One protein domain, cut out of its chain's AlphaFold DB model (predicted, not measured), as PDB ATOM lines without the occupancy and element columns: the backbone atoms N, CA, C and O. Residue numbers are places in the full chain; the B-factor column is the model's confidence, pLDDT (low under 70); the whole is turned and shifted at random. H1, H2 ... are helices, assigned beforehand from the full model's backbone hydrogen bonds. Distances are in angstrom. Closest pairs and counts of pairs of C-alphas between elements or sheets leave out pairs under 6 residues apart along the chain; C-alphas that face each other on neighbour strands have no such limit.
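Overview. This is residues 334 to 377 of the 727 residues of the protein "PHD-type domain-containing protein" of Selaginella moellendorffii (UniProt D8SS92). The longest helix, H2, makes a base, and two shorter helices, H1 and H3, stand over the same side of it and run in nearly the same direction. H1 crosses H2 near Ile 352, and H3 packs on the other end of H2, at residues 359 to 363. The printed part has 44 residues with three named helices, H1, H2 and H3 in chain order, and no named strand; the class is all helix. It is compact and rounded, with a radius of gyration of the C-alphas of 9.5 A and spans of 24 by 18 by 16 A.

Arrangement. H2, residues 349 to 363, touches both H1, residues 334 to 343, and H3, residues 367 to 374. H1 is about perpendicular to H2, at 80 degrees, and their closest C-alphas, of Gly 341 and Ile 352, are 5.7 A apart. H3 touches H2 at residues 359 to 363 alone, with the C-alphas of Thr 363 and Leu 369 closest at 5.3 A. H2 and H3 run opposite ways at a steep tilt of 66 degrees. H1 and H3 are close but not clearly touching; their closest C-alphas, of Tyr 343 and Tyr 374, are 6.5 A apart. These two helices run the same way at a shallow tilt of 27 degrees. Every O i to N i+4 pair is within hydrogen-bond range in H1 and H3, and 9 of 11 are in H2.

Along the chain. H2 measures 19.9 A from C-alpha 349 at (34.188, -96.023, 200.615) to C-alpha 363. H1 measures 14.2 A and begins with C-alpha 334 at (32.378, -87.445, 193.448). H3 measures 10.7 A and ends with C-alpha 374 at (32.097, -80.561, 208.497).

Size, cuts and confidence. The two C-alphas farthest apart, of Arg 350 and Glu 377, are 26.4 A apart. The printed part has no cut, and the links H1 to H2 and H2 to H3 are tight. The mean pLDDT of the printed part is 71.2, and residue 334 and residues 349 to 365 are under 70.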
ATOM      1  N   LYS A 334      30.907 -87.405 193.385       68.06
ATOM      2  CA  LYS A 334      32.378 -87.445 193.448       68.06
ATOM      3  C   LYS A 334      32.950 -86.348 194.349       68.06
ATOM      4  O   LYS A 334      33.792 -86.644 195.187       68.06
ATOM      5  N   GLU A 335      32.472 -85.110 194.215       72.19
ATOM      6  CA  GLU A 335      32.859 -84.011 195.116       72.19
ATOM      7  C   GLU A 335      32.414 -84.277 196.570       72.19
ATOM      8  O   GLU A 335      33.149 -83.923 197.486       72.19
ATOM      9  N   LEU A 336      31.265 -84.933 196.794       70.25
ATOM     10  CA  LEU A 336      30.786 -85.355 198.122       70.25
ATOM     11  C   LEU A 336      31.671 -86.441 198.748       70.25
ATOM     12  O   LEU A 336      32.159 -86.250 199.858       70.25
ATOM     13  N   VAL A 337      31.918 -87.541 198.024       71.25
ATOM     14  CA  VAL A 337      32.788 -88.656 198.443       71.25
ATOM     15  C   VAL A 337      34.164 -88.134 198.859       71.25
ATOM     16  O   VAL A 337      34.650 -88.488 199.929       71.25
ATOM     17  N   ALA A 338      34.767 -87.251 198.056       73.75
ATOM     18  CA  ALA A 338      36.045 -86.634 198.399       73.75
ATOM     19  C   ALA A 338      35.938 -85.722 199.633       73.75
ATOM     20  O   ALA A 338      36.703 -85.892 200.575       73.75
ATOM     21  N   CYS A 339      34.958 -84.811 199.676       76.56
ATOM     22  CA  CYS A 339      34.761 -83.893 200.803       76.56
ATOM     23  C   CYS A 339      34.591 -84.629 202.146       76.56
ATOM     24  O   CYS A 339      35.146 -84.204 203.159       76.56
ATOM     25  N   ILE A 340      33.839 -85.732 202.148       77.25
ATOM     26  CA  ILE A 340      33.544 -86.536 203.341       77.25
ATOM     27  C   ILE A 340      34.716 -87.455 203.689       77.25
ATOM     28  O   ILE A 340      35.108 -87.500 204.849       77.25
ATOM     29  N   GLY A 341      35.340 -88.123 202.712       75.75
ATOM     30  CA  GLY A 341      36.561 -88.905 202.945       75.75
ATOM     31  C   GLY A 341      37.698 -88.057 203.516       75.75
ATOM     32  O   GLY A 341      38.392 -88.481 204.435       75.75
ATOM     33  N   MET A 342      37.825 -86.810 203.053       76.88
ATOM     34  CA  MET A 342      38.756 -85.829 203.611       76.88
ATOM     35  C   MET A 342      38.403 -85.401 205.040       76.88
ATOM     36  O   MET A 342      39.312 -85.248 205.847       76.88
ATOM     37  N   TYR A 343      37.121 -85.189 205.361       79.94
ATOM     38  CA  TYR A 343      36.693 -84.847 206.725       79.94
ATOM     39  C   TYR A 343      36.901 -86.008 207.708       79.94
ATOM     40  O   TYR A 343      37.411 -85.808 208.805       79.94
ATOM     41  N   LEU A 344      36.537 -87.225 207.297       78.56
ATOM     42  CA  LEU A 344      36.678 -88.454 208.080       78.56
ATOM     43  C   LEU A 344      38.119 -89.008 208.096       78.56
ATOM     44  O   LEU A 344      38.346 -90.074 208.665       78.56
ATOM     45  N   GLU A 345      39.064 -88.337 207.428       81.88
ATOM     46  CA  GLU A 345      40.455 -88.770 207.215       81.88
ATOM     47  C   GLU A 345      40.580 -90.234 206.727       81.88
ATOM     48  O   GLU A 345      41.492 -90.972 207.104       81.88
ATOM     49  N   THR A 346      39.654 -90.671 205.865       72.44
ATOM     50  CA  THR A 346      39.537 -92.061 205.404       72.44
ATOM     51  C   THR A 346      39.338 -92.172 203.895       72.44
ATOM     52  O   THR A 346      38.811 -91.281 203.234       72.44
ATOM     53  N   THR A 347      39.725 -93.323 203.348       74.25
ATOM     54  CA  THR A 347      39.410 -93.755 201.977       74.25
ATOM     55  C   THR A 347      38.494 -94.982 201.953       74.25
ATOM     56  O   THR A 347      38.240 -95.537 200.883       74.25
ATOM     57  N   ASP A 348      37.974 -95.418 203.111       71.81
ATOM     58  CA  ASP A 348      36.975 -96.486 203.167       71.81
ATOM     59  C   ASP A 348      35.639 -95.987 202.609       71.81
ATOM     60  O   ASP A 348      34.850 -95.319 203.283       71.81
ATOM     61  N   GLN A 349      35.390 -96.362 201.358       61.66
ATOM     62  CA  GLN A 349      34.188 -96.023 200.615       61.66
ATOM     63  C   GLN A 349      32.896 -96.401 201.363       61.66
ATOM     64  O   GLN A 349      31.909 -95.691 201.224       61.66
ATOM     65  N   ARG A 350      32.888 -97.448 202.207       61.84
ATOM     66  CA  ARG A 350      31.690 -97.840 202.977       61.84
ATOM     67  C   ARG A 350      31.369 -96.866 204.104       61.84
ATOM     68  O   ARG A 350      30.195 -96.605 204.351       61.84
ATOM     69  N   LEU A 351      32.392 -96.340 204.779       57.12
ATOM     70  CA  LEU A 351      32.216 -95.311 205.808       57.12
ATOM     71  C   LEU A 351      31.779 -93.989 205.168       57.12
ATOM     72  O   LEU A 351      30.855 -93.348 205.657       57.12
ATOM     73  N   ILE A 352      32.394 -93.629 204.039       63.22
ATOM     74  CA  ILE A 352      32.067 -92.411 203.288       63.22
ATOM     75  C   ILE A 352      30.638 -92.464 202.741       63.22
ATOM     76  O   ILE A 352      29.868 -91.534 202.964       63.22
ATOM     77  N   ASP A 353      30.259 -93.548 202.059       58.03
ATOM     78  CA  ASP A 353      28.903 -93.715 201.530       58.03
ATOM     79  C   ASP A 353      27.868 -93.693 202.672       58.03
ATOM     80  O   ASP A 353      26.851 -93.005 202.568       58.03
ATOM     81  N   GLY A 354      28.139 -94.373 203.795       58.69
ATOM     82  CA  GLY A 354      27.266 -94.352 204.975       58.69
ATOM     83  C   GLY A 354      27.014 -92.947 205.540       58.69
ATOM     84  O   GLY A 354      25.922 -92.675 206.036       58.69
ATOM     85  N   GLU A 355      27.992 -92.050 205.416       65.88
ATOM     86  CA  GLU A 355      27.938 -90.669 205.904       65.88
ATOM     87  C   GLU A 355      27.303 -89.689 204.885       65.88
ATOM     88  O   GLU A 355      26.581 -88.768 205.285       65.88
ATOM     89  N   ILE A 356      27.474 -89.911 203.568       64.00
ATOM     90  CA  ILE A 356      26.822 -89.129 202.485       64.00
ATOM     91  C   ILE A 356      25.319 -89.002 202.731       64.00
ATOM     92  O   ILE A 356      24.747 -87.919 202.625       64.00
ATOM     93  N   ALA A 357      24.693 -90.103 203.125       57.88
ATOM     94  CA  ALA A 357      23.287 -90.191 203.476       57.88
ATOM     95  C   ALA A 357      22.820 -89.118 204.471       57.88
ATOM     96  O   ALA A 357      21.863 -88.372 204.234       57.88
ATOM     97  N   TYR A 358      23.526 -89.047 205.596       62.44
ATOM     98  CA  TYR A 358      23.247 -88.141 206.699       62.44
ATOM     99  C   TYR A 358      23.583 -86.694 206.309       62.44
ATOM    100  O   TYR A 358      22.780 -85.784 206.545       62.44
ATOM    101  N   THR A 359      24.690 -86.509 205.574       66.06
ATOM    102  CA  THR A 359      25.056 -85.236 204.932       66.06
ATOM    103  C   THR A 359      23.901 -84.693 204.094       66.06
ATOM    104  O   THR A 359      23.453 -83.561 204.293       66.06
ATOM    105  N   LEU A 360      23.398 -85.497 203.153       61.88
ATOM    106  CA  LEU A 360      22.389 -85.105 202.177       61.88
ATOM    107  C   LEU A 360      21.023 -84.880 202.832       61.88
ATOM    108  O   LEU A 360      20.295 -83.969 202.430       61.88
ATOM    109  N   GLN A 361      20.689 -85.636 203.882       60.59
ATOM    110  CA  GLN A 361      19.477 -85.407 204.665       60.59
ATOM    111  C   GLN A 361      19.468 -84.004 205.299       60.59
ATOM    112  O   GLN A 361      18.458 -83.298 205.192       60.59
ATOM    113  N   ARG A 362      20.583 -83.589 205.921       62.75
ATOM    114  CA  ARG A 362      20.706 -82.292 206.617       62.75
ATOM    115  C   ARG A 362      20.995 -81.110 205.690       62.75
ATOM    116  O   ARG A 362      20.460 -80.026 205.896       62.75
ATOM    117  N   THR A 363      21.841 -81.304 204.679       67.00
ATOM    118  CA  THR A 363      22.463 -80.222 203.888       67.00
ATOM    119  C   THR A 363      22.199 -80.307 202.383       67.00
ATOM    120  O   THR A 363      22.397 -79.321 201.667       67.00
ATOM    121  N   GLY A 364      21.743 -81.472 201.906       67.62
ATOM    122  CA  GLY A 364      21.746 -81.851 200.492       67.62
ATOM    123  C   GLY A 364      23.095 -81.624 199.823       67.62
ATOM    124  O   GLY A 364      24.138 -81.640 200.462       67.62
ATOM    125  N   SER A 365      23.090 -81.378 198.515       68.38
ATOM    126  CA  SER A 365      24.318 -81.191 197.734       68.38
ATOM    127  C   SER A 365      24.898 -79.769 197.810       68.38
ATOM    128  O   SER A 365      25.562 -79.325 196.876       68.38
ATOM    129  N   VAL A 366      24.638 -79.002 198.872       72.00
ATOM    130  CA  VAL A 366      24.918 -77.555 198.922       72.00
ATOM    131  C   VAL A 366      26.307 -77.278 199.505       72.00
ATOM    132  O   VAL A 366      26.470 -77.409 200.716       72.00
ATOM    133  N   PRO A 367      27.290 -76.799 198.714       74.19
ATOM    134  CA  PRO A 367      28.677 -76.652 199.157       74.19
ATOM    135  C   PRO A 367      28.825 -75.846 200.448       74.19
ATOM    136  O   PRO A 367      29.577 -76.242 201.326       74.19
ATOM    137  N   GLN A 368      28.069 -74.753 200.599       77.75
ATOM    138  CA  GLN A 368      28.086 -73.949 201.822       77.75
ATOM    139  C   GLN A 368      27.524 -74.687 203.051       77.75
ATOM    140  O   GLN A 368      28.105 -74.585 204.125       77.75
ATOM    141  N   LEU A 369      26.410 -75.419 202.925       78.19
ATOM    142  CA  LEU A 369      25.821 -76.131 204.068       78.19
ATOM    143  C   LEU A 369      26.671 -77.346 204.456       78.19
ATOM    144  O   LEU A 369      26.885 -77.577 205.640       78.19
ATOM    145  N   ILE A 370      27.216 -78.062 203.470       79.25
ATOM    146  CA  ILE A 370      28.170 -79.161 203.676       79.25
ATOM    147  C   ILE A 370      29.445 -78.639 204.351       79.25
ATOM    148  O   ILE A 370      29.939 -79.252 205.292       79.25
ATOM    149  N   TYR A 371      29.946 -77.472 203.928       79.75
ATOM    150  CA  TYR A 371      31.090 -76.834 204.578       79.75
ATOM    151  C   TYR A 371      30.791 -76.510 206.046       79.75
ATOM    152  O   TYR A 371      31.562 -76.908 206.910       79.75
ATOM    153  N   HIS A 372      29.657 -75.868 206.354       83.06
ATOM    154  CA  HIS A 372      29.271 -75.600 207.747       83.06
ATOM    155  C   HIS A 372      29.001 -76.879 208.561       83.06
ATOM    156  O   HIS A 372      29.084 -76.836 209.783       83.06
ATOM    157  N   HIS A 373      28.677 -78.007 207.919       83.44
ATOM    158  CA  HIS A 373      28.467 -79.280 208.608       83.44
ATOM    159  C   HIS A 373      29.772 -79.932 209.081       83.44
ATOM    160  O   HIS A 373      29.788 -80.502 210.171       83.44
ATOM    161  N   TYR A 374      30.834 -79.846 208.273       81.88
ATOM    162  CA  TYR A 374      32.097 -80.561 208.497       81.88
ATOM    163  C   TYR A 374      33.276 -79.676 208.911       81.88
ATOM    164  O   TYR A 374      34.211 -80.148 209.552       81.88
ATOM    165  N   PHE A 375      33.252 -78.395 208.553       78.81
ATOM    166  CA  PHE A 375      34.359 -77.457 208.759       78.81
ATOM    167  C   PHE A 375      33.917 -76.132 209.404       78.81
ATOM    168  O   PHE A 375      34.742 -75.232 209.557       78.81
ATOM    169  N   GLY A 376      32.631 -75.994 209.745       76.31
ATOM    170  CA  GLY A 376      32.094 -74.855 210.490       76.31
ATOM    171  C   GLY A 376      32.242 -75.017 212.003       76.31
ATOM    172  O   GLY A 376      32.464 -76.119 212.504       76.31
ATOM    173  N   GLU A 377      32.095 -73.913 212.734       83.00
ATOM    174  CA  GLU A 377      31.987 -73.941 214.199       83.00
ATOM    175  C   GLU A 377      30.619 -74.491 214.653       83.00
ATOM    176  O   GLU A 377      29.629 -74.457 213.910       83.00
TER     177      GLU A 377